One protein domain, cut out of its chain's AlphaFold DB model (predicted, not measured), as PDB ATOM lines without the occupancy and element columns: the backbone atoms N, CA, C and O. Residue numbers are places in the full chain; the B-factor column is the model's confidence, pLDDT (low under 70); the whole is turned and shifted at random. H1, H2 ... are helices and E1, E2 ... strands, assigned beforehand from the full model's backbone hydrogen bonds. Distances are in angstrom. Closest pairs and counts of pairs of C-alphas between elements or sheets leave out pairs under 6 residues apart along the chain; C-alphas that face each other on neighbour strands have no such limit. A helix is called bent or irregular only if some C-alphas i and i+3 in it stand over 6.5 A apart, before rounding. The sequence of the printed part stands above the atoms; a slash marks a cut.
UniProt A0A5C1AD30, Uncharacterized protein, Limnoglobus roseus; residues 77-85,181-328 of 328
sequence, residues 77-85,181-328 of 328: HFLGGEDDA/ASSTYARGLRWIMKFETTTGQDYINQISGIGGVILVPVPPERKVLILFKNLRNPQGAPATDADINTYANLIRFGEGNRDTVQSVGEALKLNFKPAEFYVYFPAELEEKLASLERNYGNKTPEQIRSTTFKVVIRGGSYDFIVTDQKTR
ATOM      1  N   HIS A  77     -13.075  38.443  15.458       69.81
ATOM      2  CA  HIS A  77     -13.155  37.976  14.094       69.81
ATOM      3  C   HIS A  77     -14.617  37.860  13.676       69.81
ATOM      4  O   HIS A  77     -15.465  37.412  14.442       69.81
ATOM      5  N   PHE A  78     -14.931  38.286  12.458       62.00
ATOM      6  CA  PHE A  78     -16.289  38.201  11.939       62.00
ATOM      7  C   PHE A  78     -16.778  36.782  11.763       62.00
ATOM      8  O   PHE A  78     -16.005  35.867  11.500       62.00
ATOM      9  N   LEU A  79     -18.094  36.639  11.857       55.78
ATOM     10  CA  LEU A  79     -18.736  35.347  11.834       55.78
ATOM     11  C   LEU A  79     -20.047  35.316  11.063       55.78
ATOM     12  O   LEU A  79     -20.877  34.522  11.446       55.78
ATOM     13  N   GLY A  80     -20.244  36.094   9.998       45.75
ATOM     14  CA  GLY A  80     -21.356  36.008   9.024       45.75
ATOM     15  C   GLY A  80     -22.472  37.059   9.193       45.75
ATOM     16  O   GLY A  80     -22.538  37.720  10.219       45.75
ATOM     17  N   GLY A  81     -23.340  37.237   8.198       43.56
ATOM     18  CA  GLY A  81     -24.449  38.204   8.194       43.56
ATOM     19  C   GLY A  81     -25.145  38.203   6.830       43.56
ATOM     20  O   GLY A  81     -24.452  38.044   5.827       43.56
ATOM     21  N   GLU A  82     -26.475  38.298   6.801       46.06
ATOM     22  CA  GLU A  82     -27.282  38.328   5.567       46.06
ATOM     23  C   GLU A  82     -27.106  39.677   4.844       46.06
ATOM     24  O   GLU A  82     -27.047  40.733   5.477       46.06
ATOM     25  N   ASP A  83     -27.043  39.646   3.515       44.62
ATOM     26  CA  ASP A  83     -27.139  40.799   2.621       44.62
ATOM     27  C   ASP A  83     -28.540  40.887   1.990       44.62
ATOM     28  O   ASP A  83     -28.693  41.019   0.779       44.62
ATOM     29  N   ASP A  84     -29.592  40.860   2.814       44.41
ATOM     30  CA  ASP A  84     -30.973  41.013   2.341       44.41
ATOM     31  C   ASP A  84     -31.369  42.500   2.241       44.41
ATOM     32  O   ASP A  84     -32.063  43.068   3.082       44.41
ATOM     33  N   ALA A  85     -30.944  43.138   1.146       40.31
ATOM     34  CA  ALA A  85     -31.641  44.295   0.569       40.31
ATOM     35  C   ALA A  85     -32.607  43.860  -0.557       40.31
ATOM     36  O   ALA A  85     -32.833  44.594  -1.521       40.31
ATOM     37  N   ALA A 181     -17.553  42.110  -2.831       64.69
ATOM     38  CA  ALA A 181     -16.567  42.521  -1.823       64.69
ATOM     39  C   ALA A 181     -17.023  43.682  -0.907       64.69
ATOM     40  O   ALA A 181     -16.359  43.987   0.092       64.69
ATOM     41  N   SER A 182     -18.139  44.328  -1.261       68.75
ATOM     42  CA  SER A 182     -18.795  45.411  -0.527       68.75
ATOM     43  C   SER A 182     -19.972  44.964   0.350       68.75
ATOM     44  O   SER A 182     -20.510  45.822   1.046       68.75
ATOM     45  N   SER A 183     -20.384  43.693   0.316       78.31
ATOM     46  CA  SER A 183     -21.467  43.156   1.156       78.31
ATOM     47  C   SER A 183     -21.114  43.232   2.647       78.31
ATOM     48  O   SER A 183     -19.930  43.200   3.009       78.31
ATOM     49  N   THR A 184     -22.124  43.298   3.523       79.00
ATOM     50  CA  THR A 184     -21.949  43.207   4.988       79.00
ATOM     51  C   THR A 184     -21.150  41.965   5.362       79.00
ATOM     52  O   THR A 184     -20.247  42.016   6.200       79.00
ATOM     53  N   TYR A 185     -21.401  40.868   4.646       76.50
ATOM     54  CA  TYR A 185     -20.674  39.626   4.805       76.50
ATOM     55  C   TYR A 185     -19.177  39.750   4.474       76.50
ATOM     56  O   TYR A 185     -18.315  39.422   5.295       76.50
ATOM     57  N   ALA A 186     -18.843  40.264   3.286       78.75
ATOM     58  CA  ALA A 186     -17.454  40.412   2.857       78.75
ATOM     59  C   ALA A 186     -16.677  41.415   3.725       78.75
ATOM     60  O   ALA A 186     -15.504  41.187   4.034       78.75
ATOM     61  N   ARG A 187     -17.329  42.510   4.146       85.50
ATOM     62  CA  ARG A 187     -16.773  43.473   5.113       85.50
ATOM     63  C   ARG A 187     -16.432  42.778   6.408       85.50
ATOM     64  O   ARG A 187     -15.302  42.866   6.869       85.50
ATOM     65  N   GLY A 188     -17.390  42.027   6.924       84.12
ATOM     66  CA  GLY A 188     -17.212  41.159   8.054       84.12
ATOM     67  C   GLY A 188     -15.920  40.355   7.991       84.12
ATOM     68  O   GLY A 188     -15.020  40.586   8.794       84.12
ATOM     69  N   LEU A 189     -15.795  39.441   7.024       84.19
ATOM     70  CA  LEU A 189     -14.633  38.542   6.928       84.19
ATOM     71  C   LEU A 189     -13.291  39.290   6.920       84.19
ATOM     72  O   LEU A 189     -12.288  38.781   7.421       84.19
ATOM     73  N   ARG A 190     -13.289  40.500   6.360       88.75
ATOM     74  CA  ARG A 190     -12.117  41.359   6.206       88.75
ATOM     75  C   ARG A 190     -11.801  42.185   7.453       88.75
ATOM     76  O   ARG A 190     -10.649  42.579   7.661       88.75
ATOM     77  N   TRP A 191     -12.806  42.507   8.253       93.69
ATOM     78  CA  TRP A 191     -12.675  43.433   9.364       93.69
ATOM     79  C   TRP A 191     -12.222  42.732  10.632       93.69
ATOM     80  O   TRP A 191     -12.683  41.654  11.003       93.69
ATOM     81  N   ILE A 192     -11.302  43.394  11.320       92.88
ATOM     82  CA  ILE A 192     -10.752  42.955  12.591       92.88
ATOM     83  C   ILE A 192     -10.965  44.078  13.592       92.88
ATOM     84  O   ILE A 192     -10.464  45.185  13.396       92.88
ATOM     85  N   MET A 193     -11.673  43.790  14.679       94.50
ATOM     86  CA  MET A 193     -11.927  44.776  15.727       94.50
ATOM     87  C   MET A 193     -10.987  44.531  16.905       94.50
ATOM     88  O   MET A 193     -10.965  43.443  17.480       94.50
ATOM     89  N   LYS A 194     -10.209  45.551  17.268       93.31
ATOM     90  CA  LYS A 194      -9.314  45.547  18.427       93.31
ATOM     91  C   LYS A 194      -9.875  46.434  19.524       93.31
ATOM     92  O   LYS A 194     -10.010  47.646  19.347       93.31
ATOM     93  N   PHE A 195     -10.144  45.805  20.657       93.81
ATOM     94  CA  PHE A 195     -10.564  46.458  21.886       93.81
ATOM     95  C   PHE A 195      -9.358  46.562  22.821       93.81
ATOM     96  O   PHE A 195      -8.542  45.640  22.917       93.81
ATOM     97  N   GLU A 196      -9.229  47.697  23.498       90.62
ATOM     98  CA  GLU A 196      -8.222  47.886  24.542       90.62
ATOM     99  C   GLU A 196      -8.877  47.600  25.878       90.62
ATOM    100  O   GLU A 196      -9.415  48.516  26.491       90.62
ATOM    101  N   THR A 197      -8.904  46.333  26.298       90.56
ATOM    102  CA  THR A 197      -9.602  45.963  27.533       90.56
ATOM    103  C   THR A 197      -8.684  45.281  28.523       90.56
ATOM    104  O   THR A 197      -7.837  44.459  28.177       90.56
ATOM    105  N   THR A 198      -8.872  45.625  29.791       89.88
ATOM    106  CA  THR A 198      -8.149  44.994  30.904       89.88
ATOM    107  C   THR A 198      -8.971  43.919  31.607       89.88
ATOM    108  O   THR A 198      -8.408  43.034  32.251       89.88
ATOM    109  N   THR A 199     -10.298  43.998  31.492       94.44
ATOM    110  CA  THR A 199     -11.267  43.124  32.160       94.44
ATOM    111  C   THR A 199     -12.474  42.883  31.254       94.44
ATOM    112  O   THR A 199     -12.777  43.698  30.384       94.44
ATOM    113  N   GLY A 200     -13.228  41.812  31.501       95.06
ATOM    114  CA  GLY A 200     -14.490  41.560  30.804       95.06
ATOM    115  C   GLY A 200     -15.527  42.668  31.000       95.06
ATOM    116  O   GLY A 200     -16.298  42.945  30.089       95.06
ATOM    117  N   GLN A 201     -15.515  43.368  32.142       96.50
ATOM    118  CA  GLN A 201     -16.409  44.511  32.362       96.50
ATOM    119  C   GLN A 201     -16.059  45.693  31.453       96.50
ATOM    120  O   GLN A 201     -16.955  46.329  30.905       96.50
ATOM    121  N   ASP A 202     -14.768  45.979  31.279       95.12
ATOM    122  CA  ASP A 202     -14.290  46.991  30.337       95.12
ATOM    123  C   ASP A 202     -14.709  46.622  28.907       95.12
ATOM    124  O   ASP A 202     -15.330  47.423  28.214       95.12
ATOM    125  N   TYR A 203     -14.533  45.355  28.527       95.81
ATOM    126  CA  TYR A 203     -14.996  44.824  27.245       95.81
ATOM    127  C   TYR A 203     -16.491  45.071  27.001       95.81
ATOM    128  O   TYR A 203     -16.884  45.629  25.975       95.81
ATOM    129  N   ILE A 204     -17.337  44.704  27.965       96.44
ATOM    130  CA  ILE A 204     -18.789  44.893  27.893       96.44
ATOM    131  C   ILE A 204     -19.151  46.379  27.826       96.44
ATOM    132  O   ILE A 204     -20.045  46.751  27.067       96.44
ATOM    133  N   ASN A 205     -18.455  47.241  28.571       95.50
ATOM    134  CA  ASN A 205     -18.676  48.687  28.531       95.50
ATOM    135  C   ASN A 205     -18.356  49.265  27.145       95.50
ATOM    136  O   ASN A 205     -19.135  50.071  26.633       95.50
ATOM    137  N   GLN A 206     -17.260  48.815  26.521       95.62
ATOM    138  CA  GLN A 206     -16.876  49.225  25.169       95.62
ATOM    139  C   GLN A 206     -17.911  48.788  24.137       95.62
ATOM    140  O   GLN A 206     -18.388  49.636  23.387       95.62
ATOM    141  N   ILE A 207     -18.332  47.514  24.149       96.62
ATOM    142  CA  ILE A 207     -19.422  47.035  23.278       96.62
ATOM    143  C   ILE A 207     -20.693  47.862  23.519       96.62
ATOM    144  O   ILE A 207     -21.326  48.327  22.571       96.62
ATOM    145  N   SER A 208     -21.063  48.072  24.784       96.50
ATOM    146  CA  SER A 208     -22.279  48.798  25.145       96.50
ATOM    147  C   SER A 208     -22.276  50.223  24.614       96.50
ATOM    148  O   SER A 208     -23.313  50.718  24.177       96.50
ATOM    149  N   GLY A 209     -21.139  50.909  24.697       95.56
ATOM    150  CA  GLY A 209     -21.042  52.301  24.291       95.56
ATOM    151  C   GLY A 209     -21.005  52.514  22.781       95.56
ATOM    152  O   GLY A 209     -21.263  53.630  22.344       95.56
ATOM    153  N   ILE A 210     -20.753  51.462  21.999       96.06
ATOM    154  CA  ILE A 210     -20.885  51.468  20.532       96.06
ATOM    155  C   ILE A 210     -22.201  50.831  20.057       96.06
ATOM    156  O   ILE A 210     -22.377  50.599  18.865       96.06
ATOM    157  N   GLY A 211     -23.133  50.565  20.981       95.50
ATOM    158  CA  GLY A 211     -24.477  50.069  20.675       95.50
ATOM    159  C   GLY A 211     -24.552  48.576  20.358       95.50
ATOM    160  O   GLY A 211     -25.546  48.133  19.790       95.50
ATOM    161  N   GLY A 212     -23.520  47.799  20.696       96.44
ATOM    162  CA  GLY A 212     -23.513  46.367  20.426       96.44
ATOM    163  C   GLY A 212     -24.370  45.556  21.399       96.44
ATOM    164  O   GLY A 212     -24.565  45.936  22.557       96.44
ATOM    165  N   VAL A 213     -24.833  44.399  20.933       97.06
ATOM    166  CA  VAL A 213     -25.535  43.385  21.738       97.06
ATOM    167  C   VAL A 213     -24.753  42.076  21.729       97.06
ATOM    168  O   VAL A 213     -24.071  41.779  20.750       97.06
ATOM    169  N   ILE A 214     -24.842  41.291  22.806       97.25
ATOM    170  CA  ILE A 214     -24.104  40.023  22.933       97.25
ATOM    171  C   ILE A 214     -25.063  38.837  22.885       97.25
ATOM    172  O   ILE A 214     -26.074  38.825  23.584       97.25
ATOM    173  N   LEU A 215     -24.707  37.813  22.117       96.00
ATOM    174  CA  LEU A 215     -25.387  36.526  22.043       96.00
ATOM    175  C   LEU A 215     -24.429  35.417  22.496       96.00
ATOM    176  O   LEU A 215     -23.337  35.272  21.949       96.00
ATOM    177  N   VAL A 216     -24.829  34.630  23.493       95.81
ATOM    178  CA  VAL A 216     -23.990  33.589  24.102       95.81
ATOM    179  C   VAL A 216     -24.640  32.213  23.931       95.81
ATOM    180  O   VAL A 216     -25.736  32.003  24.459       95.81
ATOM    181  N   PRO A 217     -23.991  31.248  23.257       93.56
ATOM    182  CA  PRO A 217     -24.465  29.867  23.218       93.56
ATOM    183  C   PRO A 217     -24.331  29.161  24.573       93.56
ATOM    184  O   PRO A 217     -23.273  29.188  25.206       93.56
ATOM    185  N   VAL A 218     -25.392  28.481  25.009       91.00
ATOM    186  CA  VAL A 218     -25.423  27.729  26.271       91.00
ATOM    187  C   VAL A 218     -24.860  26.315  26.059       91.00
ATOM    188  O   VAL A 218     -25.410  25.548  25.263       91.00
ATOM    189  N   PRO A 219     -23.785  25.914  26.759       87.69
ATOM    190  CA  PRO A 219     -23.248  24.559  26.678       87.69
ATOM    191  C   PRO A 219     -24.195  23.529  27.335       87.69
ATOM    192  O   PRO A 219     -25.035  23.898  28.153       87.69
ATOM    193  N   PRO A 220     -24.039  22.222  27.053       82.44
ATOM    194  CA  PRO A 220     -23.059  21.636  26.138       82.44
ATOM    195  C   PRO A 220     -23.520  21.621  24.676       82.44
ATOM    196  O   PRO A 220     -22.684  21.699  23.785       82.44
ATOM    197  N   GLU A 221     -24.828  21.541  24.429       74.81
ATOM    198  CA  GLU A 221     -25.378  21.318  23.085       74.81
ATOM    199  C   GLU A 221     -25.471  22.594  22.238       74.81
ATOM    200  O   GLU A 221     -25.750  22.504  21.046       74.81
ATOM    201  N   ARG A 222     -25.274  23.779  22.836       81.25
ATOM    202  CA  ARG A 222     -25.340  25.099  22.176       81.25
ATOM    203  C   ARG A 222     -26.683  25.434  21.521       81.25
ATOM    204  O   ARG A 222     -26.779  26.456  20.865       81.25
ATOM    205  N   LYS A 223     -27.733  24.639  21.754       79.38
ATOM    206  CA  LYS A 223     -29.080  24.821  21.176       79.38
ATOM    207  C   LYS A 223     -29.820  26.052  21.687       79.38
ATOM    208  O   LYS A 223     -30.683  26.579  20.995       79.38
ATOM    209  N   VAL A 224     -29.514  26.474  22.910       85.81
ATOM    210  CA  VAL A 224     -30.106  27.662  23.524       85.81
ATOM    211  C   VAL A 224     -29.096  28.792  23.422       85.81
ATOM    212  O   VAL A 224     -27.932  28.618  23.781       85.81
ATOM    213  N   LEU A 225     -29.546  29.949  22.951       91.06
ATOM    214  CA  LEU A 225     -28.754  31.172  22.901       91.06
ATOM    215  C   LEU A 225     -29.308  32.143  23.947       91.06
ATOM    216  O   LEU A 225     -30.523  32.286  24.058       91.06
ATOM    217  N   ILE A 226     -28.444  32.804  24.713       95.31
ATOM    218  CA  ILE A 226     -28.835  33.877  25.634       95.31
ATOM    219  C   ILE A 226     -28.423  35.208  25.021       95.31
ATOM    220  O   ILE A 226     -27.248  35.429  24.736       95.31
ATOM    221  N   LEU A 227     -29.393  36.094  24.838       96.44
ATOM    222  CA  LEU A 227     -29.215  37.424  24.284       96.44
ATOM    223  C   LEU A 227     -29.173  38.480  25.393       96.44
ATOM    224  O   LEU A 227     -30.043  38.533  26.263       96.44
ATOM    225  N   PHE A 228     -28.192  39.370  25.300       97.50
ATOM    226  CA  PHE A 228     -27.987  40.519  26.171       97.50
ATOM    227  C   PHE A 228     -28.106  41.810  25.357       97.50
ATOM    228  O   PHE A 228     -27.145  42.259  24.730       97.50
ATOM    229  N   LYS A 229     -29.300  42.418  25.380       95.75
ATOM    230  CA  LYS A 229     -29.589  43.680  24.669       95.75
ATOM    231  C   LYS A 229     -29.045  44.911  25.400       95.75
ATOM    232  O   LYS A 229     -28.616  45.867  24.770       95.75
ATOM    233  N   ASN A 230     -29.070  44.895  26.735       95.50
ATOM    234  CA  ASN A 230     -28.540  45.972  27.569       95.50
ATOM    235  C   ASN A 230     -27.332  45.472  28.360       95.50
ATOM    236  O   ASN A 230     -27.468  44.683  29.290       95.50
ATOM    237  N   LEU A 231     -26.159  45.968  27.995       96.44
ATOM    238  CA  LEU A 231     -24.881  45.566  28.569       96.44
ATOM    239  C   LEU A 231     -24.470  46.380  29.805       96.44
ATOM    240  O   LEU A 231     -23.621  45.940  30.572       96.44
ATOM    241  N   ARG A 232     -25.107  47.534  30.056       93.50
ATOM    242  CA  ARG A 232     -24.876  48.328  31.282       93.50
ATOM    243  C   ARG A 232     -25.519  47.694  32.512       93.50
ATOM    244  O   ARG A 232     -25.059  47.898  33.630       93.50
ATOM    245  N   ASN A 233     -26.597  46.948  32.298       94.31
ATOM    246  CA  ASN A 233     -27.263  46.135  33.304       94.31
ATOM    247  C   ASN A 233     -27.602  44.778  32.670       94.31
ATOM    248  O   ASN A 233     -28.729  44.600  32.201       94.31
ATOM    249  N   PRO A 234     -26.620  43.861  32.580       92.75
ATOM    250  CA  PRO A 234     -26.760  42.633  31.813       92.75
ATOM    251  C   PRO A 234     -27.842  41.740  32.421       92.75
ATOM    252  O   PRO A 234     -27.661  41.123  33.469       92.75
ATOM    253  N   GLN A 235     -28.980  41.686  31.733       93.62
ATOM    254  CA  GLN A 235     -30.077  40.760  31.989       93.62
ATOM    255  C   GLN A 235     -30.279  39.933  30.725       93.62
ATOM    256  O   GLN A 235     -30.875  40.398  29.753       93.62
ATOM    257  N   GLY A 236     -29.696  38.737  30.721       92.50
ATOM    258  CA  GLY A 236     -29.793  37.815  29.598       92.50
ATOM    259  C   GLY A 236     -31.170  37.164  29.532       92.50
ATOM    260  O   GLY A 236     -31.733  36.797  30.562       92.50
ATOM    261  N   ALA A 237     -31.688  36.984  28.321       93.25
ATOM    262  CA  ALA A 237     -32.903  36.216  28.060       93.25
ATOM    263  C   ALA A 237     -32.649  35.190  26.945       93.25
ATOM    264  O   ALA A 237     -31.815  35.455  26.076       93.25
ATOM    265  N   PRO A 238     -33.337  34.033  26.932       93.44
ATOM    266  CA  PRO A 238     -33.294  33.130  25.787       93.44
ATOM    267  C   PRO A 238     -33.666  33.876  24.499       93.44
ATOM    268  O   PRO A 238     -34.689  34.558  24.457       93.44
ATOM    269  N   ALA A 239     -32.826  33.775  23.471       91.00
ATOM    270  CA  ALA A 239     -33.072  34.406  22.184       91.00
ATOM    271  C   ALA A 239     -34.210  33.685  21.457       91.00
ATOM    272  O   ALA A 239     -34.227  32.455  21.375       91.00
ATOM    273  N   THR A 240     -35.146  34.456  20.918       90.50
ATOM    274  CA  THR A 240     -36.208  33.939  20.053       90.50
ATOM    275  C   THR A 240     -35.742  33.886  18.597       90.50
ATOM    276  O   THR A 240     -34.785  34.564  18.222       90.50
ATOM    277  N   ASP A 241     -36.445  33.140  17.741       81.94
ATOM    278  CA  ASP A 241     -36.173  33.178  16.296       81.94
ATOM    279  C   ASP A 241     -36.361  34.593  15.718       81.94
ATOM    280  O   ASP A 241     -35.603  35.007  14.844       81.94
ATOM    281  N   ALA A 242     -37.308  35.375  16.252       85.88
ATOM    282  CA  ALA A 242     -37.491  36.773  15.868       85.88
ATOM    283  C   ALA A 242     -36.275  37.639  16.234       85.88
ATOM    284  O   ALA A 242     -35.870  38.487  15.438       85.88
ATOM    285  N   ASP A 243     -35.661  37.413  17.401       87.94
ATOM    286  CA  ASP A 243     -34.415  38.088  17.770       87.94
ATOM    287  C   ASP A 243     -33.286  37.695  16.810       87.94
ATOM    288  O   ASP A 243     -32.612  38.571  16.278       87.94
ATOM    289  N   ILE A 244     -33.106  36.397  16.541       83.94
ATOM    290  CA  ILE A 244     -32.055  35.910  15.633       83.94
ATOM    291  C   ILE A 244     -32.214  36.543  14.247       83.94
ATOM    292  O   ILE A 244     -31.240  37.068  13.716       83.94
ATOM    293  N   ASN A 245     -33.435  36.574  13.707       81.88
ATOM    294  CA  ASN A 245     -33.730  37.204  12.420       81.88
ATOM    295  C   ASN A 245     -33.485  38.720  12.444       81.88
ATOM    296  O   ASN A 245     -32.952  39.269  11.487       81.88
ATOM    297  N   THR A 246     -33.815  39.399  13.547       86.56
ATOM    298  CA  THR A 246     -33.560  40.844  13.702       86.56
ATOM    299  C   THR A 246     -32.069  41.165  13.595       86.56
ATOM    300  O   THR A 246     -31.691  42.184  13.024       86.56
ATOM    301  N   TYR A 247     -31.213  40.298  14.139       86.75
ATOM    302  CA  TYR A 247     -29.765  40.500  14.144       86.75
ATOM    303  C   TYR A 247     -29.042  39.808  12.978       86.75
ATOM    304  O   TYR A 247     -27.844  40.025  12.804       86.75
ATOM    305  N   ALA A 248     -29.735  39.001  12.170       79.62
ATOM    306  CA  ALA A 248     -29.142  38.259  11.055       79.62
ATOM    307  C   ALA A 248     -28.514  39.186  10.000       79.62
ATOM    308  O   ALA A 248     -27.434  38.881   9.494       79.62
ATOM    309  N   ASN A 249     -29.138  40.343   9.761       77.56
ATOM    310  CA  ASN A 249     -28.709  41.352   8.782       77.56
ATOM    311  C   ASN A 249     -27.671  42.343   9.330       77.56
ATOM    312  O   ASN A 249     -27.276  43.276   8.637       77.56
ATOM    313  N   LEU A 250     -27.266  42.201  10.593       87.19
ATOM    314  CA  LEU A 250     -26.278  43.084  11.201       87.19
ATOM    315  C   LEU A 250     -24.878  42.498  11.087       87.19
ATOM    316  O   LEU A 250     -24.676  41.283  11.174       87.19
ATOM    317  N   ILE A 251     -23.880  43.379  10.997       89.56
ATOM    318  CA  ILE A 251     -22.494  42.948  11.128       89.56
ATOM    319  C   ILE A 251     -22.261  42.346  12.518       89.56
ATOM    320  O   ILE A 251     -22.636  42.925  13.546       89.56
ATOM    321  N   ARG A 252     -21.611  41.177  12.557       89.75
ATOM    322  CA  ARG A 252     -21.326  40.476  13.808       89.75
ATOM    323  C   ARG A 252     -19.912  39.947  13.909       89.75
ATOM    324  O   ARG A 252     -19.328  39.474  12.942       89.75
ATOM    325  N   PHE A 253     -19.401  39.908  15.123       90.88
ATOM    326  CA  PHE A 253     -18.087  39.370  15.420       90.88
ATOM    327  C   PHE A 253     -18.196  38.312  16.500       90.88
ATOM    328  O   PHE A 253     -18.950  38.490  17.448       90.88
ATOM    329  N   GLY A 254     -17.461  37.217  16.367       90.56
ATOM    330  CA  GLY A 254     -17.328  36.246  17.438       90.56
ATOM    331  C   GLY A 254     -15.967  36.300  18.102       90.56
ATOM    332  O   GLY A 254     -14.950  36.671  17.509       90.56
ATOM    333  N   GLU A 255     -15.990  35.903  19.362       91.56
ATOM    334  CA  GLU A 255     -14.835  35.788  20.230       91.56
ATOM    335  C   GLU A 255     -14.798  34.364  20.785       91.56
ATOM    336  O   GLU A 255     -15.783  33.879  21.343       91.56
ATOM    337  N   GLY A 256     -13.661  33.698  20.601       88.56
ATOM    338  CA  GLY A 256     -13.420  32.317  21.020       88.56
ATOM    339  C   GLY A 256     -12.192  32.168  21.919       88.56
ATOM    340  O   GLY A 256     -11.890  31.063  22.376       88.56
ATOM    341  N   ASN A 257     -11.458  33.254  22.186       89.69
ATOM    342  CA  ASN A 257     -10.340  33.232  23.109       89.69
ATOM    343  C   ASN A 257     -10.841  32.941  24.525       89.69
ATOM    344  O   ASN A 257     -11.633  33.689  25.093       89.69
ATOM    345  N   ARG A 258     -10.324  31.862  25.112       90.12
ATOM    346  CA  ARG A 258     -10.760  31.359  26.415       90.12
ATOM    347  C   ARG A 258     -10.716  32.414  27.521       90.12
ATOM    348  O   ARG A 258     -11.654  32.462  28.312       90.12
ATOM    349  N   ASP A 259      -9.666  33.225  27.588       91.19
ATOM    350  CA  ASP A 259      -9.487  34.191  28.675       91.19
ATOM    351  C   ASP A 259     -10.480  35.352  28.534       91.19
ATOM    352  O   ASP A 259     -11.153  35.714  29.503       91.19
ATOM    353  N   THR A 260     -10.654  35.872  27.313       93.44
ATOM    354  CA  THR A 260     -11.659  36.905  27.017       93.44
ATOM    355  C   THR A 260     -13.070  36.391  27.272       93.44
ATOM    356  O   THR A 260     -13.841  37.027  27.987       93.44
ATOM    357  N   VAL A 261     -13.408  35.217  26.730       94.44
ATOM    358  CA  VAL A 261     -14.734  34.601  26.862       94.44
ATOM    359  C   VAL A 261     -15.082  34.344  28.327       94.44
ATOM    360  O   VAL A 261     -16.204  34.626  28.745       94.44
ATOM    361  N   GLN A 262     -14.131  33.855  29.129       95.56
ATOM    362  CA  GLN A 262     -14.354  33.640  30.560       95.56
ATOM    363  C   GLN A 262     -14.539  34.961  31.303       95.56
ATOM    364  O   GLN A 262     -15.507  35.096  32.047       95.56
ATOM    365  N   SER A 263     -13.683  35.955  31.052       96.25
ATOM    366  CA  SER A 263     -13.793  37.255  31.715       96.25
ATOM    367  C   SER A 263     -15.100  37.981  31.366       96.25
ATOM    368  O   SER A 263     -15.751  38.552  32.243       96.25
ATOM    369  N   VAL A 264     -15.536  37.924  30.103       97.19
ATOM    370  CA  VAL A 264     -16.835  38.462  29.661       97.19
ATOM    371  C   VAL A 264     -17.989  37.661  30.265       97.19
ATOM    372  O   VAL A 264     -18.951  38.255  30.744       97.19
ATOM    373  N   GLY A 265     -17.900  36.330  30.305       97.50
ATOM    374  CA  GLY A 265     -18.925  35.480  30.914       97.50
ATOM    375  C   GLY A 265     -19.140  35.767  32.404       97.50
ATOM    376  O   GLY A 265     -20.283  35.819  32.861       97.50
ATOM    377  N   GLU A 266     -18.061  36.028  33.146       97.12
ATOM    378  CA  GLU A 266     -18.113  36.469  34.546       97.12
ATOM    379  C   GLU A 266     -18.785  37.839  34.686       97.12
ATOM    380  O   GLU A 266     -19.667  38.014  35.529       97.12
ATOM    381  N   ALA A 267     -18.429  38.800  33.831       97.12
ATOM    382  CA  ALA A 267     -19.013  40.139  33.855       97.12
ATOM    383  C   ALA A 267     -20.502  40.152  33.433       97.12
ATOM    384  O   ALA A 267     -21.294  40.927  33.972       97.12
ATOM    385  N   LEU A 268     -20.918  39.228  32.558       97.56
ATOM    386  CA  LEU A 268     -22.327  38.948  32.239       97.56
ATOM    387  C   LEU A 268     -23.059  38.146  33.330       97.56
ATOM    388  O   LEU A 268     -24.266  37.937  33.217       97.56
ATOM    389  N   LYS A 269     -22.356  37.712  34.386       96.56
ATOM    390  CA  LYS A 269     -22.886  36.911  35.503       96.56
ATOM    391  C   LYS A 269     -23.501  35.583  35.051       96.56
ATOM    392  O   LYS A 269     -24.519  35.144  35.590       96.56
ATOM    393  N   LEU A 270     -22.889  34.936  34.061       95.38
ATOM    394  CA  LEU A 270     -23.323  33.619  33.604       95.38
ATOM    395  C   LEU A 270     -23.073  32.562  34.687       95.38
ATOM    396  O   LEU A 270     -22.027  32.532  35.331       95.38
ATOM    397  N   ASN A 271     -24.024  31.645  34.852       94.44
ATOM    398  CA  ASN A 271     -23.898  30.483  35.738       94.44
ATOM    399  C   ASN A 271     -23.225  29.274  35.054       94.44
ATOM    400  O   ASN A 271     -23.188  28.181  35.616       94.44
ATOM    401  N   PHE A 272     -22.697  29.463  33.845       94.06
ATOM    402  CA  PHE A 272     -21.945  28.476  33.076       94.06
ATOM    403  C   PHE A 272     -20.713  29.125  32.440       94.06
ATOM    404  O   PHE A 272     -20.601  30.348  32.377       94.06
ATOM    405  N   LYS A 273     -19.785  28.299  31.946       94.38
ATOM    406  CA  LYS A 273     -18.580  28.758  31.245       94.38
ATOM    407  C   LYS A 273     -18.808  28.710  29.731       94.38
ATOM    408  O   LYS A 273     -18.824  27.603  29.190       94.38
ATOM    409  N   PRO A 274     -19.013  29.852  29.051       94.06
ATOM    410  CA  PRO A 274     -19.148  29.858  27.599       94.06
ATOM    411  C   PRO A 274     -17.840  29.438  26.919       94.06
ATOM    412  O   PRO A 274     -16.751  29.623  27.464       94.06
ATOM    413  N   ALA A 275     -17.961  28.856  25.725       90.75
ATOM    414  CA  ALA A 275     -16.822  28.568  24.850       90.75
ATOM    415  C   ALA A 275     -16.550  29.712  23.861       90.75
ATOM    416  O   ALA A 275     -15.415  29.888  23.431       90.75
ATOM    417  N   GLU A 276     -17.588  30.479  23.528       92.81
ATOM    418  CA  GLU A 276     -17.559  31.614  22.609       92.81
ATOM    419  C   GLU A 276     -18.754  32.539  22.880       92.81
ATOM    420  O   GLU A 276     -19.699  32.160  23.583       92.81
ATOM    421  N   PHE A 277     -18.728  33.740  22.311       95.06
ATOM    422  CA  PHE A 277     -19.893  34.618  22.204       95.06
ATOM    423  C   PHE A 277     -19.849  35.398  20.890       95.06
ATOM    424  O   PHE A 277     -18.793  35.525  20.270       95.06
ATOM    425  N   TYR A 278     -20.995  35.942  20.488       94.25
ATOM    426  CA  TYR A 278     -21.142  36.785  19.307       94.25
ATOM    427  C   TYR A 278     -21.588  38.183  19.715       94.25
ATOM    428  O   TYR A 278     -22.406  38.343  20.619       94.25
ATOM    429  N   VAL A 279     -21.065  39.193  19.036       95.94
ATOM    430  CA  VAL A 279     -21.412  40.598  19.206       95.94
ATOM    431  C   VAL A 279     -22.005  41.096  17.907       95.94
ATOM    432  O   VAL A 279     -21.355  40.984  16.873       95.94
ATOM    433  N   TYR A 280     -23.202  41.661  17.960       95.56
ATOM    434  CA  TYR A 280     -23.847  42.291  16.811       95.56
ATOM    435  C   TYR A 280     -23.795  43.799  16.970       95.56
ATOM    436  O   TYR A 280     -23.996  44.308  18.076       95.56
ATOM    437  N   PHE A 281     -23.543  44.502  15.872       95.81
ATOM    438  CA  PHE A 281     -23.437  45.954  15.853       95.81
ATOM    439  C   PHE A 281     -24.491  46.594  14.949       95.81
ATOM    440  O   PHE A 281     -24.893  45.991  13.959       95.81
ATOM    441  N   PRO A 282     -24.933  47.819  15.272       95.56
ATOM    442  CA  PRO A 282     -25.957  48.506  14.497       95.56
ATOM    443  C   PRO A 282     -25.453  48.891  13.094       95.56
ATOM    444  O   PRO A 282     -24.253  49.104  12.893       95.56
ATOM    445  N   ALA A 283     -26.372  49.006  12.130       92.25
ATOM    446  CA  ALA A 283     -26.052  49.303  10.729       92.25
ATOM    447  C   ALA A 283     -25.309  50.642  10.569       92.25
ATOM    448  O   ALA A 283     -24.369  50.752   9.783       92.25
ATOM    449  N   GLU A 284     -25.643  51.637  11.392       94.88
ATOM    450  CA  GLU A 284     -24.973  52.938  11.403       94.88
ATOM    451  C   GLU A 284     -23.484  52.810  11.762       94.88
ATOM    452  O   GLU A 284     -22.642  53.555  11.251       94.88
ATOM    453  N   LEU A 285     -23.134  51.850  12.630       95.62
ATOM    454  CA  LEU A 285     -21.736  51.576  12.944       95.62
ATOM    455  C   LEU A 285     -21.031  50.915  11.757       95.62
ATOM    456  O   LEU A 285     -19.902  51.288  11.440       95.62
ATOM    457  N   GLU A 286     -21.685  49.965  11.093       93.94
ATOM    458  CA  GLU A 286     -21.134  49.321   9.903       93.94
ATOM    459  C   GLU A 286     -20.810  50.348   8.808       93.94
ATOM    460  O   GLU A 286     -19.691  50.375   8.293       93.94
ATOM    461  N   GLU A 287     -21.742  51.252   8.498       94.44
ATOM    462  CA  GLU A 287     -21.528  52.315   7.513       94.44
ATOM    463  C   GLU A 287     -20.358  53.229   7.896       94.44
ATOM    464  O   GLU A 287     -19.526  53.583   7.045       94.44
ATOM    465  N   LYS A 288     -20.241  53.572   9.186       96.12
ATOM    466  CA  LYS A 288     -19.114  54.352   9.713       96.12
ATOM    467  C   LYS A 288     -17.785  53.628   9.486       96.12
ATOM    468  O   LYS A 288     -16.840  54.243   8.987       96.12
ATOM    469  N   LEU A 289     -17.698  52.337   9.811       96.25
ATOM    470  CA  LEU A 289     -16.490  51.529   9.607       96.25
ATOM    471  C   LEU A 289     -16.150  51.381   8.114       96.25
ATOM    472  O   LEU A 289     -14.990  51.541   7.733       96.25
ATOM    473  N   ALA A 290     -17.151  51.192   7.251       94.19
ATOM    474  CA  ALA A 290     -16.965  51.132   5.800       94.19
ATOM    475  C   ALA A 290     -16.471  52.462   5.213       94.19
ATOM    476  O   ALA A 290     -15.707  52.481   4.246       94.19
ATOM    477  N   SER A 291     -16.905  53.594   5.770       95.12
ATOM    478  CA  SER A 291     -16.380  54.915   5.409       95.12
ATOM    479  C   SER A 291     -14.912  55.056   5.818       95.12
ATOM    480  O   SER A 291     -14.074  55.440   5.000       95.12
ATOM    481  N   LEU A 292     -14.571  54.669   7.052       96.44
ATOM    482  CA  LEU A 292     -13.194  54.699   7.553       96.44
ATOM    483  C   LEU A 292     -12.250  53.804   6.732       96.44
ATOM    484  O   LEU A 292     -11.152  54.242   6.393       96.44
ATOM    485  N   GLU A 293     -12.678  52.595   6.362       95.44
ATOM    486  CA  GLU A 293     -11.901  51.678   5.516       95.44
ATOM    487  C   GLU A 293     -11.559  52.295   4.152       95.44
ATOM    488  O   GLU A 293     -10.396  52.272   3.737       95.44
ATOM    489  N   ARG A 294     -12.561  52.864   3.468       93.19
ATOM    490  CA  ARG A 294     -12.386  53.486   2.145       93.19
ATOM    491  C   ARG A 294     -11.446  54.686   2.204       93.19
ATOM    492  O   ARG A 294     -10.570  54.824   1.352       93.19
ATOM    493  N   ASN A 295     -11.600  55.517   3.234       95.12
ATOM    494  CA  ASN A 295     -10.830  56.750   3.393       95.12
ATOM    495  C   ASN A 295      -9.376  56.507   3.827       95.12
ATOM    496  O   ASN A 295      -8.531  57.367   3.598       95.12
ATOM    497  N   TYR A 296      -9.067  55.365   4.452       96.19
ATOM    498  CA  TYR A 296      -7.724  55.100   4.976       96.19
ATOM    499  C   TYR A 296      -6.672  54.901   3.875       96.19
ATOM    500  O   TYR A 296      -5.569  55.432   3.976       96.19
ATOM    501  N   GLY A 297      -7.003  54.146   2.823       89.75
ATOM    502  CA  GLY A 297      -6.036  53.737   1.794       89.75
ATOM    503  C   GLY A 297      -6.416  54.085   0.355       89.75
ATOM    504  O   GLY A 297      -5.660  53.741  -0.557       89.75
ATOM    505  N   ASN A 298      -7.576  54.720   0.129       91.00
ATOM    506  CA  ASN A 298      -8.165  54.934  -1.203       91.00
ATOM    507  C   ASN A 298      -8.194  53.645  -2.049       91.00
ATOM    508  O   ASN A 298      -7.957  53.667  -3.259       91.00
ATOM    509  N   LYS A 299      -8.421  52.502  -1.394       91.38
ATOM    510  CA  LYS A 299      -8.508  51.182  -2.025       91.38
ATOM    511  C   LYS A 299      -9.963  50.815  -2.247       91.38
ATOM    512  O   LYS A 299     -10.821  51.141  -1.425       91.38
ATOM    513  N   THR A 300     -10.238  50.119  -3.345       88.00
ATOM    514  CA  THR A 300     -11.566  49.531  -3.537       88.00
ATOM    515  C   THR A 300     -11.710  48.300  -2.633       88.00
ATOM    516  O   THR A 300     -10.701  47.658  -2.328       88.00
ATOM    517  N   PRO A 301     -12.923  47.939  -2.185       86.38
ATOM    518  CA  PRO A 301     -13.137  46.782  -1.309       86.38
ATOM    519  C   PRO A 301     -12.530  45.470  -1.833       86.38
ATOM    520  O   PRO A 301     -12.094  44.630  -1.048       86.38
ATOM    521  N   GLU A 302     -12.432  45.310  -3.153       85.44
ATOM    522  CA  GLU A 302     -11.850  44.143  -3.826       85.44
ATOM    523  C   GLU A 302     -10.325  44.052  -3.658       85.44
ATOM    524  O   GLU A 302      -9.754  42.968  -3.760       85.44
ATOM    525  N   GLN A 303      -9.657  45.179  -3.405       87.88
ATOM    526  CA  GLN A 303      -8.203  45.267  -3.238       87.88
ATOM    527  C   GLN A 303      -7.757  45.034  -1.793       87.88
ATOM    528  O   GLN A 303      -6.561  44.891  -1.531       87.88
ATOM    529  N   ILE A 304      -8.694  45.028  -0.846       89.06
ATOM    530  CA  ILE A 304      -8.399  44.961   0.581       89.06
ATOM    531  C   ILE A 304      -8.511  43.501   1.033       89.06
ATOM    532  O   ILE A 304      -9.505  42.821   0.772       89.06
ATOM    533  N   ARG A 305      -7.477  43.012   1.723       89.12
ATOM    534  CA  ARG A 305      -7.429  41.680   2.341       89.12
ATOM    535  C   ARG A 305      -7.879  41.700   3.793       89.12
ATOM    536  O   ARG A 305      -8.575  40.782   4.207       89.12
ATOM    537  N   SER A 306      -7.492  42.717   4.559       91.12
ATOM    538  CA  SER A 306      -7.990  42.927   5.921       91.12
ATOM    539  C   SER A 306      -7.882  44.384   6.350       91.12
ATOM    540  O   SER A 306      -6.966  45.094   5.932       91.12
ATOM    541  N   THR A 307      -8.804  44.817   7.208       95.19
ATOM    542  CA  THR A 307      -8.779  46.141   7.842       95.19
ATOM    543  C   THR A 307      -8.905  45.960   9.346       95.19
ATOM    544  O   THR A 307      -9.852  45.343   9.827       95.19
ATOM    545  N   THR A 308      -7.943  46.491  10.095       95.62
ATOM    546  CA  THR A 308      -7.956  46.460  11.558       95.62
ATOM    547  C   THR A 308      -8.427  47.799  12.098       95.62
ATOM    548  O   THR A 308      -7.736  48.814  11.956       95.62
ATOM    549  N   PHE A 309      -9.571  47.783  12.770       96.88
ATOM    550  CA  PHE A 309     -10.100  48.914  13.512       96.88
ATOM    551  C   PHE A 309      -9.720  48.791  14.977       96.88
ATOM    552  O   PHE A 309      -9.861  47.730  15.582       96.88
ATOM    553  N   LYS A 310      -9.279  49.895  15.562       95.81
ATOM    554  CA  LYS A 310      -9.057  50.025  16.995       95.81
ATOM    555  C   LYS A 310     -10.148  50.901  17.588       95.81
ATOM    556  O   LYS A 310     -10.384  52.007  17.096       95.81
ATOM    557  N   VAL A 311     -10.782  50.405  18.644       94.88
ATOM    558  CA  VAL A 311     -11.718  51.185  19.456       94.88
ATOM    559  C   VAL A 311     -10.909  52.106  20.362       94.88
ATOM    560  O   VAL A 311      -9.997  51.656  21.050       94.88
ATOM    561  N   VAL A 312     -11.212  53.402  20.338       95.00
ATOM    562  CA  VAL A 312     -10.552  54.419  21.165       95.00
ATOM    563  C   VAL A 312     -11.588  55.243  21.917       95.00
ATOM    564  O   VAL A 312     -12.688  55.474  21.424       95.00
ATOM    565  N   ILE A 313     -11.236  55.719  23.109       91.94
ATOM    566  CA  ILE A 313     -12.101  56.597  23.903       91.94
ATOM    567  C   ILE A 313     -11.665  58.046  23.677       91.94
ATOM    568  O   ILE A 313     -10.506  58.396  23.904       91.94
ATOM    569  N   ARG A 314     -12.588  58.906  23.238       92.38
ATOM    570  CA  ARG A 314     -12.363  60.343  23.018       92.38
ATOM    571  C   ARG A 314     -13.501  61.143  23.638       92.38
ATOM    572  O   ARG A 314     -14.652  61.002  23.242       92.38
ATOM    573  N   GLY A 315     -13.182  61.984  24.623       88.75
ATOM    574  CA  GLY A 315     -14.175  62.857  25.261       88.75
ATOM    575  C   GLY A 315     -15.337  62.107  25.928       88.75
ATOM    576  O   GLY A 315     -16.451  62.614  25.940       88.75
ATOM    577  N   GLY A 316     -15.096  60.893  26.436       88.00
ATOM    578  CA  GLY A 316     -16.129  60.051  27.054       88.00
ATOM    579  C   GLY A 316     -16.995  59.255  26.069       88.00
ATOM    580  O   GLY A 316     -17.856  58.498  26.511       88.00
ATOM    581  N   SER A 317     -16.744  59.379  24.765       90.75
ATOM    582  CA  SER A 317     -17.407  58.604  23.713       90.75
ATOM    583  C   SER A 317     -16.438  57.618  23.068       90.75
ATOM    584  O   SER A 317     -15.228  57.853  23.024       90.75
ATOM    585  N   TYR A 318     -16.974  56.519  22.545       93.69
ATOM    586  CA  TYR A 318     -16.205  55.550  21.773       93.69
ATOM    587  C   TYR A 318     -16.111  55.980  20.309       93.69
ATOM    588  O   TYR A 318     -17.097  56.390  19.693       93.69
ATOM    589  N   ASP A 319     -14.913  55.880  19.754       95.38
ATOM    590  CA  ASP A 319     -14.605  56.192  18.366       95.38
ATOM    591  C   ASP A 319     -13.716  55.098  17.762       95.38
ATOM    592  O   ASP A 319     -13.201  54.232  18.472       95.38
ATOM    593  N   PHE A 320     -13.543  55.122  16.444       96.69
ATOM    594  CA  PHE A 320     -12.790  54.103  15.718       96.69
ATOM    595  C   PHE A 320     -11.690  54.750  14.896       96.69
ATOM    596  O   PHE A 320     -11.902  55.761  14.226       96.69
ATOM    597  N   ILE A 321     -10.517  54.129  14.918       97.06
ATOM    598  CA  ILE A 321      -9.418  54.465  14.018       97.06
ATOM    599  C   ILE A 321      -8.976  53.210  13.277       97.06
ATOM    600  O   ILE A 321      -8.958  52.119  13.845       97.06
ATOM    601  N   VAL A 322      -8.608  53.359  12.010       97.62
ATOM    602  CA  VAL A 322      -7.950  52.283  11.266       97.62
ATOM    603  C   VAL A 322      -6.479  52.282  11.666       97.62
ATOM    604  O   VAL A 322      -5.809  53.308  11.564       97.62
ATOM    605  N   THR A 323      -5.990  51.151  12.168       96.38
ATOM    606  CA  THR A 323      -4.583  51.000  12.578       96.38
ATOM    607  C   THR A 323      -3.750  50.222  11.575       96.38
ATOM    608  O   THR A 323      -2.532  50.349  11.569       96.38
ATOM    609  N   ASP A 324      -4.394  49.375  10.775       96.06
ATOM    610  CA  ASP A 324      -3.734  48.563   9.759       96.06
ATOM    611  C   ASP A 324      -4.721  48.259   8.630       96.06
ATOM    612  O   ASP A 324      -5.901  48.008   8.887       96.06
ATOM    613  N   GLN A 325      -4.238  48.271   7.392       95.50
ATOM    614  CA  GLN A 325      -4.992  47.837   6.221       95.50
ATOM    615  C   GLN A 325      -4.042  47.081   5.302       95.50
ATOM    616  O   GLN A 325      -3.080  47.647   4.780       95.50
ATOM    617  N   LYS A 326      -4.323  45.797   5.095       93.50
ATOM    618  CA  LYS A 326      -3.540  44.933   4.216       93.50
ATOM    619  C   LYS A 326      -4.235  44.834   2.877       93.50
ATOM    620  O   LYS A 326      -5.423  44.517   2.815       93.50
ATOM    621  N   THR A 327      -3.493  45.084   1.808       91.00
ATOM    622  CA  THR A 327      -3.967  44.804   0.454       91.00
ATOM    623  C   THR A 327      -3.753  43.337   0.114       91.00
ATOM    624  O   THR A 327      -3.040  42.615   0.819       91.00
ATOM    625  N   ARG A 328      -4.408  42.903  -0.956       81.88
ATOM    626  CA  ARG A 328      -4.070  41.650  -1.630       81.88
ATOM    627  C   ARG A 328      -2.695  41.735  -2.290       81.88
ATOM    628  O   ARG A 328      -2.261  42.874  -2.594       81.88
TER     629      ARG A 328
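What this domain is: This is residues 77 to 85 and 181 to 328 of the 328 residues of an uncharacterized protein of Limnoglobus roseus (UniProt A0A5C1AD30). Two sheets make two halves of a compact body: a small sheet of four short strands, E3 E2 E5 E4, and a twisted sheet made of the long hairpin E6 and E7 with E1 along one side, one face of it covered by the long helix H5. H1 and H2, before and after E1, each reach both sheets; H4 meets H2, and H3 packs on the four-strand sheet away from the hairpin. The printed part has 157 residues with five named helices and seven named strands, in the order H1 E1 H2 E2 E3 H3 E4 H4 E5 H5 E6 E7, and its class is mixed, helices and strands. The sheet E3 E2 E5 E4 is antiparallel and the sheet E1 E6 E7 is mixed. The radius of gyration of the C-alphas is 15.6 A, and the C-alphas span 47 by 36 by 24 A.

How they stand to each other: Residues 77 to 78 pair antiparallel with residues 253 to 254 of E4, residues 252 to 255. After the cut, H1, residues 184 to 190, stands at the level of the sheet of E1, residues 191 to 194, E6, residues 304 to 314, and E7, residues 317 to 327, with a height of 1.9 A; its closest C-alphas to E6 are those of Arg 190 and Ser 306, 4.4 A apart. E1 and E6 are parallel at 32 degrees, with N 192 and O 307 at 2.9 A. E6 and E7 form an antiparallel hairpin at 158 degrees, with N 308 and O 324 at 2.8 A. H2, residues 200 to 209, and H5, residues 283 to 297, with this sheet make two layers, helices on one face of a sheet. H2 runs across the strands at a height of 11.2 A over the sheet, and its closest C-alphas to E7 are those of Gly 209 and Tyr 318, 6.3 A apart. H5 runs across the strands at 67 degrees to E6 on the local plane, at a height of 7.5 A over the sheet; the closest C-alphas of H5 and E7 are those of Leu 292 and Val 322, 6.9 A apart. In the other sheet, E2, residues 213 to 217, is the antiparallel neighbour of E3, residues 225 to 228, with N 216 and O 226 at 2.8 A, and of E5, residues 277 to 280, with N 215 and O 278 at 2.8 A. E5 and E4 are antiparallel at 157 degrees, with N 279 and O 253 at 2.7 A. H3, residues 241 to 248, has a height of 9.9 A over this sheet, and lies only just over E3 and E2, with 3 of its C-alphas on each. H4, residues 258 to 267, only grazes this sheet with residues 260 to 265. H4 and H2 touch, closest at the C-alphas of Gly 200 and Val 264, 4.1 A apart; their tilt of 72 degrees is only just about perpendicular. Every O i to N i+4 pair is within hydrogen-bond range in H1, H2, H3 and H4, and 10 of 11 are in H5.

Where its parts are: H1 begins at C-alpha 184, (-21.949, 43.207, 4.988). H2 and H4 are each 14.2 A long, E2 13.6 A and H5 22.4 A, with C-alpha 283 at (-26.052, 49.303, 10.729). H5 is neither bent nor irregular, but only just: C-alphas 294 and 297 are 6.4 A apart. E6 is 27.5 A long and E7 30.2 A, ending at C-alpha 327, (-3.967, 44.804, 0.454).

The domain as a whole: The C-alphas farthest apart, those of Asn 271 and Asn 298, are 47.0 A apart. Residues 86 to 180 are not printed, and C-alphas 85 and 181 are 15.4 A apart across this cut. The link from E3 to H3, residues 229 to 240, is long. The mean pLDDT of the printed part is 89.2; residues 77 to 85 and 181 to 182 are under 70.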